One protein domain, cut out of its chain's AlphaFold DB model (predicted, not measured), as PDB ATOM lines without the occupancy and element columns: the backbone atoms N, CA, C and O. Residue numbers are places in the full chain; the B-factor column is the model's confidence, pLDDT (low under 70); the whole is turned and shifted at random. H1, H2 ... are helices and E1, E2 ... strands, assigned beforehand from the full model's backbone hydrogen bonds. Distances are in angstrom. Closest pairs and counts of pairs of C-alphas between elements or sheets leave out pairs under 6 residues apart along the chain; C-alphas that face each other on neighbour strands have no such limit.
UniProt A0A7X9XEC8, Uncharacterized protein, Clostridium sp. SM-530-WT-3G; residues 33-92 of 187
ATOM      1  N   GLY A  33     230.196 122.448 100.186       70.38
ATOM      2  CA  GLY A  33     230.574 121.126 100.692       70.38
ATOM      3  C   GLY A  33     231.823 120.544 100.028       70.38
ATOM      4  O   GLY A  33     232.557 119.800 100.674       70.38
ATOM      5  N   MET A  34     232.086 120.896  98.764       76.19
ATOM      6  CA  MET A  34     233.281 120.436  98.051       76.19
ATOM      7  C   MET A  34     234.551 121.142  98.543       76.19
ATOM      8  O   MET A  34     235.569 120.484  98.740       76.19
ATOM      9  N   ASP A  35     234.480 122.446  98.816       81.62
ATOM     10  CA  ASP A  35     235.621 123.221  99.316       81.62
ATOM     11  C   ASP A  35     236.090 122.698 100.678       81.62
ATOM     12  O   ASP A  35     237.284 122.505 100.896       81.62
ATOM     13  N   GLU A  36     235.147 122.355 101.561       83.81
ATOM     14  CA  GLU A  36     235.455 121.756 102.865       83.81
ATOM     15  C   GLU A  36     236.116 120.371 102.744       83.81
ATOM     16  O   GLU A  36     236.979 120.021 103.549       83.81
ATOM     17  N   ILE A  37     235.718 119.559 101.758       85.19
ATOM     18  CA  ILE A  37     236.353 118.257 101.497       85.19
ATOM     19  C   ILE A  37     237.797 118.465 101.029       85.19
ATOM     20  O   ILE A  37     238.703 117.786 101.517       85.19
ATOM     21  N   LEU A  38     238.015 119.414 100.112       85.06
ATOM     22  CA  LEU A  38     239.340 119.743  99.587       85.06
ATOM     23  C   LEU A  38     240.259 120.308 100.675       85.06
ATOM     24  O   LEU A  38     241.434 119.954 100.723       85.06
ATOM     25  N   GLU A  39     239.737 121.146 101.567       89.62
ATOM     26  CA  GLU A  39     240.491 121.694 102.697       89.62
ATOM     27  C   GLU A  39     240.907 120.598 103.691       89.62
ATOM     28  O   GLU A  39     242.074 120.519 104.072       89.62
ATOM     29  N   LEU A  40     239.993 119.687 104.048       88.88
ATOM     30  CA  LEU A  40     240.309 118.551 104.921       88.88
ATOM     31  C   LEU A  40     241.370 117.625 104.315       88.88
ATOM     32  O   LEU A  40     242.257 117.172 105.039       88.88
ATOM     33  N   ALA A  41     241.305 117.379 103.004       85.81
ATOM     34  CA  ALA A  41     242.302 116.586 102.292       85.81
ATOM     35  C   ALA A  41     243.673 117.286 102.254       85.81
ATOM     36  O   ALA A  41     244.690 116.658 102.541       85.81
ATOM     37  N   ARG A  42     243.712 118.599 101.973       89.69
ATOM     38  CA  ARG A  42     244.950 119.405 101.998       89.69
ATOM     39  C   ARG A  42     245.606 119.427 103.376       89.69
ATOM     40  O   ARG A  42     246.827 119.382 103.466       89.69
ATOM     41  N   ASN A  43     244.799 119.437 104.432       92.75
ATOM     42  CA  ASN A  43     245.264 119.418 105.817       92.75
ATOM     43  C   ASN A  43     245.637 118.005 106.317       92.75
ATOM     44  O   ASN A  43     245.895 117.826 107.505       92.75
ATOM     45  N   GLY A  44     245.628 116.986 105.446       90.62
ATOM     46  CA  GLY A  44     245.973 115.601 105.786       90.62
ATOM     47  C   GLY A  44     244.912 114.849 106.599       90.62
ATOM     48  O   GLY A  44     245.129 113.698 106.980       90.62
ATOM     49  N   ASN A  45     243.741 115.447 106.850       93.00
ATOM     50  CA  ASN A  45     242.633 114.815 107.570       93.00
ATOM     51  C   ASN A  45     241.777 113.960 106.622       93.00
ATOM     52  O   ASN A  45     240.600 114.234 106.356       93.00
ATOM     53  N   ASN A  46     242.400 112.900 106.108       89.31
ATOM     54  CA  ASN A  46     241.815 112.028 105.093       89.31
ATOM     55  C   ASN A  46     240.543 111.324 105.588       89.31
ATOM     56  O   ASN A  46     239.583 111.191 104.834       89.31
ATOM     57  N   GLU A  47     240.485 110.926 106.862       90.88
ATOM     58  CA  GLU A  47     239.314 110.248 107.431       90.88
ATOM     59  C   GLU A  47     238.066 111.147 107.419       90.88
ATOM     60  O   GLU A  47     236.983 110.733 106.990       90.88
ATOM     61  N   SER A  48     238.203 112.409 107.838       88.31
ATOM     62  CA  SER A  48     237.074 113.347 107.827       88.31
ATOM     63  C   SER A  48     236.669 113.743 106.410       88.31
ATOM     64  O   SER A  48     235.470 113.883 106.147       88.31
ATOM     65  N   ALA A  49     237.637 113.877 105.498       87.06
ATOM     66  CA  ALA A  49     237.366 114.105 104.082       87.06
ATOM     67  C   ALA A  49     236.554 112.941 103.483       87.06
ATOM     68  O   ALA A  49     235.483 113.164 102.915       87.06
ATOM     69  N   LEU A  50     236.981 111.693 103.708       87.06
ATOM     70  CA  LEU A  50     236.275 110.490 103.252       87.06
ATOM     71  C   LEU A  50     234.867 110.377 103.844       87.06
ATOM     72  O   LEU A  50     233.915 110.057 103.129       87.06
ATOM     73  N   ARG A  51     234.690 110.696 105.132       89.75
ATOM     74  CA  ARG A  51     233.363 110.697 105.767       89.75
ATOM     75  C   ARG A  51     232.413 111.686 105.088       89.75
ATOM     76  O   ARG A  51     231.257 111.337 104.834       89.75
ATOM     77  N   LYS A  52     232.886 112.898 104.776       87.75
ATOM     78  CA  LYS A  52     232.092 113.907 104.053       87.75
ATOM     79  C   LYS A  52     231.789 113.477 102.618       87.75
ATOM     80  O   LYS A  52     230.644 113.623 102.199       87.75
ATOM     81  N   ILE A  53     232.746 112.874 101.910       86.38
ATOM     82  CA  ILE A  53     232.514 112.289 100.578       86.38
ATOM     83  C   ILE A  53     231.415 111.219 100.645       86.38
ATOM     84  O   ILE A  53     230.477 111.245  99.852       86.38
ATOM     85  N   GLY A  54     231.458 110.327 101.638       86.62
ATOM     86  CA  GLY A  54     230.423 109.310 101.831       86.62
ATOM     87  C   GLY A  54     229.046 109.901 102.154       86.62
ATOM     88  O   GLY A  54     228.024 109.389 101.694       86.62
ATOM     89  N   MET A  55     228.986 110.998 102.918       87.06
ATOM     90  CA  MET A  55     227.735 111.735 103.138       87.06
ATOM     91  C   MET A  55     227.209 112.343 101.840       87.06
ATOM     92  O   MET A  55     226.035 112.161 101.530       87.06
ATOM     93  N   PHE A  56     228.078 112.991 101.067       85.31
ATOM     94  CA  PHE A  56     227.730 113.552  99.767       85.31
ATOM     95  C   PHE A  56     227.187 112.476  98.822       85.31
ATOM     96  O   PHE A  56     226.113 112.652  98.256       85.31
ATOM     97  N   GLN A  57     227.855 111.325  98.719       84.06
ATOM     98  CA  GLN A  57     227.409 110.216  97.876       84.06
ATOM     99  C   GLN A  57     226.028 109.687  98.289       84.06
ATOM    100  O   GLN A  57     225.181 109.442  97.429       84.06
ATOM    101  N   ARG A  58     225.759 109.550  99.596       85.69
ATOM    102  CA  ARG A  58     224.436 109.139 100.099       85.69
ATOM    103  C   ARG A  58     223.357 110.168  99.779       85.69
ATOM    104  O   ARG A  58     222.280 109.789  99.332       85.69
ATOM    105  N   SER A  59     223.647 111.452  99.969       85.75
ATOM    106  CA  SER A  59     222.718 112.528  99.617       85.75
ATOM    107  C   SER A  59     222.448 112.564  98.114       85.75
ATOM    108  O   SER A  59     221.298 112.654  97.706       85.75
ATOM    109  N   PHE A  60     223.481 112.410  97.290       84.75
ATOM    110  CA  PHE A  60     223.358 112.368  95.835       84.75
ATOM    111  C   PHE A  60     222.514 111.180  95.352       84.75
ATOM    112  O   PHE A  60     221.703 111.311  94.442       84.75
ATOM    113  N   THR A  61     222.648 110.026  96.010       84.88
ATOM    114  CA  THR A  61     221.887 108.807  95.693       84.88
ATOM    115  C   THR A  61     220.373 109.044  95.736       84.88
ATOM    116  O   THR A  61     219.652 108.578  94.854       84.88
ATOM    117  N   VAL A  62     219.893 109.789  96.738       86.81
ATOM    118  CA  VAL A  62     218.459 110.036  96.966       86.81
ATOM    119  C   VAL A  62     217.909 111.236  96.192       86.81
ATOM    120  O   VAL A  62     216.709 111.482  96.235       86.81
ATOM    121  N   MET A  63     218.758 111.976  95.470       86.75
ATOM    122  CA  MET A  63     218.336 113.113  94.638       86.75
ATOM    123  C   MET A  63     217.657 112.691  93.330       86.75
ATOM    124  O   MET A  63     217.180 113.549  92.592       86.75
ATOM    125  N   HIS A  64     217.610 111.392  93.015       87.31
ATOM    126  CA  HIS A  64     216.893 110.921  91.836       87.31
ATOM    127  C   HIS A  64     215.393 111.247  91.964       87.31
ATOM    128  O   HIS A  64     214.793 110.867  92.970       87.31
ATOM    129  N   PRO A  65     214.743 111.873  90.962       87.44
ATOM    130  CA  PRO A  65     213.335 112.280  91.077       87.44
ATOM    131  C   PRO A  65     212.357 111.133  91.346       87.44
ATOM    132  O   PRO A  65     211.331 111.325  91.986       87.44
ATOM    133  N   LEU A  66     212.701 109.925  90.891       89.19
ATOM    134  CA  LEU A  66     211.953 108.688  91.156       89.19
ATOM    135  C   LEU A  66     212.446 107.890  92.380       89.19
ATOM    136  O   LEU A  66     212.191 106.689  92.469       89.19
ATOM    137  N   TYR A  67     213.187 108.489  93.312       88.31
ATOM    138  CA  TYR A  67     213.499 107.829  94.584       88.31
ATOM    139  C   TYR A  67     212.192 107.586  95.379       88.31
ATOM    140  O   TYR A  67     211.351 108.481  95.423       88.31
ATOM    141  N   PRO A  68     211.965 106.408  96.004       91.00
ATOM    142  CA  PRO A  68     212.922 105.337  96.303       91.00
ATOM    143  C   PRO A  68     213.079 104.251  95.227       91.00
ATOM    144  O   PRO A  68     213.833 103.306  95.454       91.00
ATOM    145  N   TYR A  69     212.404 104.346  94.080       91.50
ATOM    146  CA  TYR A  69     212.391 103.305  93.041       91.50
ATOM    147  C   TYR A  69     213.670 103.267  92.207       91.50
ATOM    148  O   TYR A  69     214.180 102.191  91.900       91.50
ATOM    149  N   TYR A  70     214.212 104.439  91.889       89.81
ATOM    150  CA  TYR A  70     215.492 104.597  91.205       89.81
ATOM    151  C   TYR A  70     216.424 105.452  92.048       89.81
ATOM    152  O   TYR A  70     215.986 106.324  92.799       89.81
ATOM    153  N   LYS A  71     217.724 105.195  91.920       90.50
ATOM    154  CA  LYS A  71     218.763 105.968  92.594       90.50
ATOM    155  C   LYS A  71     219.914 106.279  91.656       90.50
ATOM    156  O   LYS A  71     220.248 105.469  90.784       90.50
ATOM    157  N   TYR A  72     220.551 107.422  91.880       88.44
ATOM    158  CA  TYR A  72     221.837 107.696  91.257       88.44
ATOM    159  C   TYR A  72     222.939 106.891  91.945       88.44
ATOM    160  O   TYR A  72     222.898 106.640  93.148       88.44
ATOM    161  N   ASN A  73     223.942 106.492  91.172       84.69
ATOM    162  CA  ASN A  73     225.155 105.862  91.661       84.69
ATOM    163  C   ASN A  73     226.350 106.646  91.134       84.69
ATOM    164  O   ASN A  73     226.585 106.697  89.930       84.69
ATOM    165  N   LEU A  74     227.101 107.260  92.036       83.19
ATOM    166  CA  LEU A  74     228.282 108.019  91.677       83.19
ATOM    167  C   LEU A  74     229.500 107.090  91.717       83.19
ATOM    168  O   LEU A  74     229.853 106.570  92.776       83.19
ATOM    169  N   LYS A  75     230.117 106.861  90.556       80.62
ATOM    170  CA  LYS A  75     231.320 106.038  90.400       80.62
ATOM    171  C   LYS A  75     232.506 106.948  90.110       80.62
ATOM    172  O   LYS A  75     232.543 107.601  89.068       80.62
ATOM    173  N   MET A  76     233.463 106.972  91.029       78.12
ATOM    174  CA  MET A  76     234.732 107.679  90.867       78.12
ATOM    175  C   MET A  76     235.809 106.672  90.451       78.12
ATOM    176  O   MET A  76     235.932 105.620  91.077       78.12
ATOM    177  N   ASN A  77     236.560 106.974  89.397       78.50
ATOM    178  CA  ASN A  77     237.733 106.218  88.966       78.50
ATOM    179  C   ASN A  77     238.854 107.179  88.534       78.50
ATOM    180  O   ASN A  77     238.694 108.397  88.588       78.50
ATOM    181  N   GLU A  78     239.989 106.631  88.101       76.81
ATOM    182  CA  GLU A  78     241.151 107.415  87.648       76.81
ATOM    183  C   GLU A  78     240.829 108.340  86.460       76.81
ATOM    184  O   GLU A  78     241.435 109.397  86.316       76.81
ATOM    185  N   ASN A  79     239.823 107.987  85.654       76.31
ATOM    186  CA  ASN A  79     239.377 108.762  84.494       76.31
ATOM    187  C   ASN A  79     238.329 109.834  84.850       76.31
ATOM    188  O   ASN A  79     237.844 110.536  83.963       76.31
ATOM    189  N   GLY A  80     237.957 109.958  86.129       75.69
ATOM    190  CA  GLY A  80     237.039 110.972  86.632       75.69
ATOM    191  C   GLY A  80     235.790 110.407  87.309       75.69
ATOM    192  O   GLY A  80     235.786 109.330  87.907       75.69
ATOM    193  N   VAL A  81     234.709 111.187  87.261       77.44
ATOM    194  CA  VAL A  81     233.442 110.868  87.931       77.44
ATOM    195  C   VAL A  81     232.374 110.566  86.891       77.44
ATOM    196  O   VAL A  81     232.104 111.372  86.007       77.44
ATOM    197  N   SER A  82     231.732 109.409  87.032       79.06
ATOM    198  CA  SER A  82     230.576 109.012  86.234       79.06
ATOM    199  C   SER A  82     229.341 108.883  87.117       79.06
ATOM    200  O   SER A  82     229.402 108.402  88.252       79.06
ATOM    201  N   ILE A  83     228.204 109.324  86.585       81.06
ATOM    202  CA  ILE A  83     226.899 109.175  87.223       81.06
ATOM    203  C   ILE A  83     226.181 108.030  86.515       81.06
ATOM    204  O   ILE A  83     225.848 108.118  85.337       81.06
ATOM    205  N   GLY A  84     225.973 106.938  87.239       81.25
ATOM    206  CA  GLY A  84     225.109 105.841  86.838       81.25
ATOM    207  C   GLY A  84     223.727 105.955  87.471       81.25
ATOM    208  O   GLY A  84     223.508 106.702  88.425       81.25
ATOM    209  N   MET A  85     222.800 105.150  86.971       86.00
ATOM    210  CA  MET A  85     221.466 104.975  87.533       86.00
ATOM    211  C   MET A  85     221.253 103.496  87.847       86.00
ATOM    212  O   MET A  85     221.771 102.622  87.150       86.00
ATOM    213  N   THR A  86     220.540 103.188  88.926       86.44
ATOM    214  CA  THR A  86     220.250 101.801  89.302       86.44
ATOM    215  C   THR A  86     218.832 101.677  89.829       86.44
ATOM    216  O   THR A  86     218.358 102.528  90.586       86.44
ATOM    217  N   VAL A  87     218.173 100.589  89.438       89.69
ATOM    218  CA  VAL A  87     216.885 100.178  89.989       89.69
ATOM    219  C   VAL A  87     217.082  99.818  91.461       89.69
ATOM    220  O   VAL A  87     217.948  99.013  91.803       89.69
ATOM    221  N   ASN A  88     216.313 100.444  92.343       87.50
ATOM    222  CA  ASN A  88     216.450 100.294  93.790       87.50
ATOM    223  C   ASN A  88     215.326  99.453  94.417       87.50
ATOM    224  O   ASN A  88     215.440  99.069  95.577       87.50
ATOM    225  N   SER A  89     214.276  99.126  93.658       87.19
ATOM    226  CA  SER A  89     213.172  98.283  94.116       87.19
ATOM    227  C   SER A  89     212.661  97.353  93.018       87.19
ATOM    228  O   SER A  89     212.733  97.684  91.838       87.19
ATOM    229  N   LYS A  90     212.117  96.191  93.402       83.56
ATOM    230  CA  LYS A  90     211.553  95.207  92.461       83.56
ATOM    231  C   LYS A  90     210.308  95.736  91.739       83.56
ATOM    232  O   LYS A  90     210.148  95.475  90.556       83.56
ATOM    233  N   ASP A  91     209.490  96.535  92.419       90.31
ATOM    234  CA  ASP A  91     208.279  97.155  91.856       90.31
ATOM    235  C   ASP A  91     208.564  98.406  90.999       90.31
ATOM    236  O   ASP A  91     207.661  98.954  90.370       90.31
ATOM    237  N   ALA A  92     209.819  98.864  90.933       90.00
ATOM    238  CA  ALA A  92     210.208 100.038  90.155       90.00
ATOM    239  C   ALA A  92     209.988  99.854  88.648       90.00
ATOM    240  O   ALA A  92     209.622 100.806  87.966       90.00
TER     241      ALA A  92
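This is residues 33 to 92 of the 187 residues of an uncharacterized protein of Clostridium sp. SM-530-WT-3G (UniProt A0A7X9XEC8). A helical hairpin of H1 and H2 is followed by a hairpin of two strands, E1 and E2, which folds back from the later end of H2 and slants away from it, so that H2 and the strand pair make a V. Residues 76 to 81, at the turn of the strand hairpin, stick out free. The printed part has 60 residues, with two named helices and then two named strands in the order H1, H2, E1, E2; the sheet, E1 - E2, is antiparallel and the class is mixed, helices and strands. The whole is loose, with a radius of gyration of the C-alphas of 13.9 A and spans of 45 by 22 by 16 A.

H1, residues 33 to 42, begins at C-alpha 33 (230.574, 121.126, 100.692) and is 14.5 A long. H2, residues 46 to 61, measures 22.3 A and ends at C-alpha 61 (221.887, 108.807, 95.693). E1, residues 70 to 77, measures 22.4 A. E2, residues 80 to 87, measures 23.1 A and ends at C-alpha 87 (216.885, 100.178, 89.989).

H1 and H2 touch, H2 with residues 46 to 53 alone; their closest C-alphas, of Ile 37 and Ala 49, are 5.0 A apart. They run opposite ways at a shallow tilt of 23 degrees. In both helices every O i to N i+4 pair is within hydrogen-bond range. The closest C-alphas of H2 and E1 are those of Thr 61 and Tyr 72, 4.6 A apart. H2 and E2 are near each other, with 5 pairs of C-alphas within 10 A. E1 and E2 are antiparallel, with 154 degrees between their directions; N 73 and O 84, 2.8 A, and N 82 and O 75, 2.8 A, are within hydrogen-bond range. H1 is apart from E1 and E2.

The two C-alphas farthest apart, of Asn 43 and Asp 91, are 45.4 A apart. The printed part has no cut. The links H1 to H2 and E1 to E2 are tight, and H2 to E1, 8 residues, is short. The mean pLDDT of the printed part is 85.6, and no printed residue is under 70.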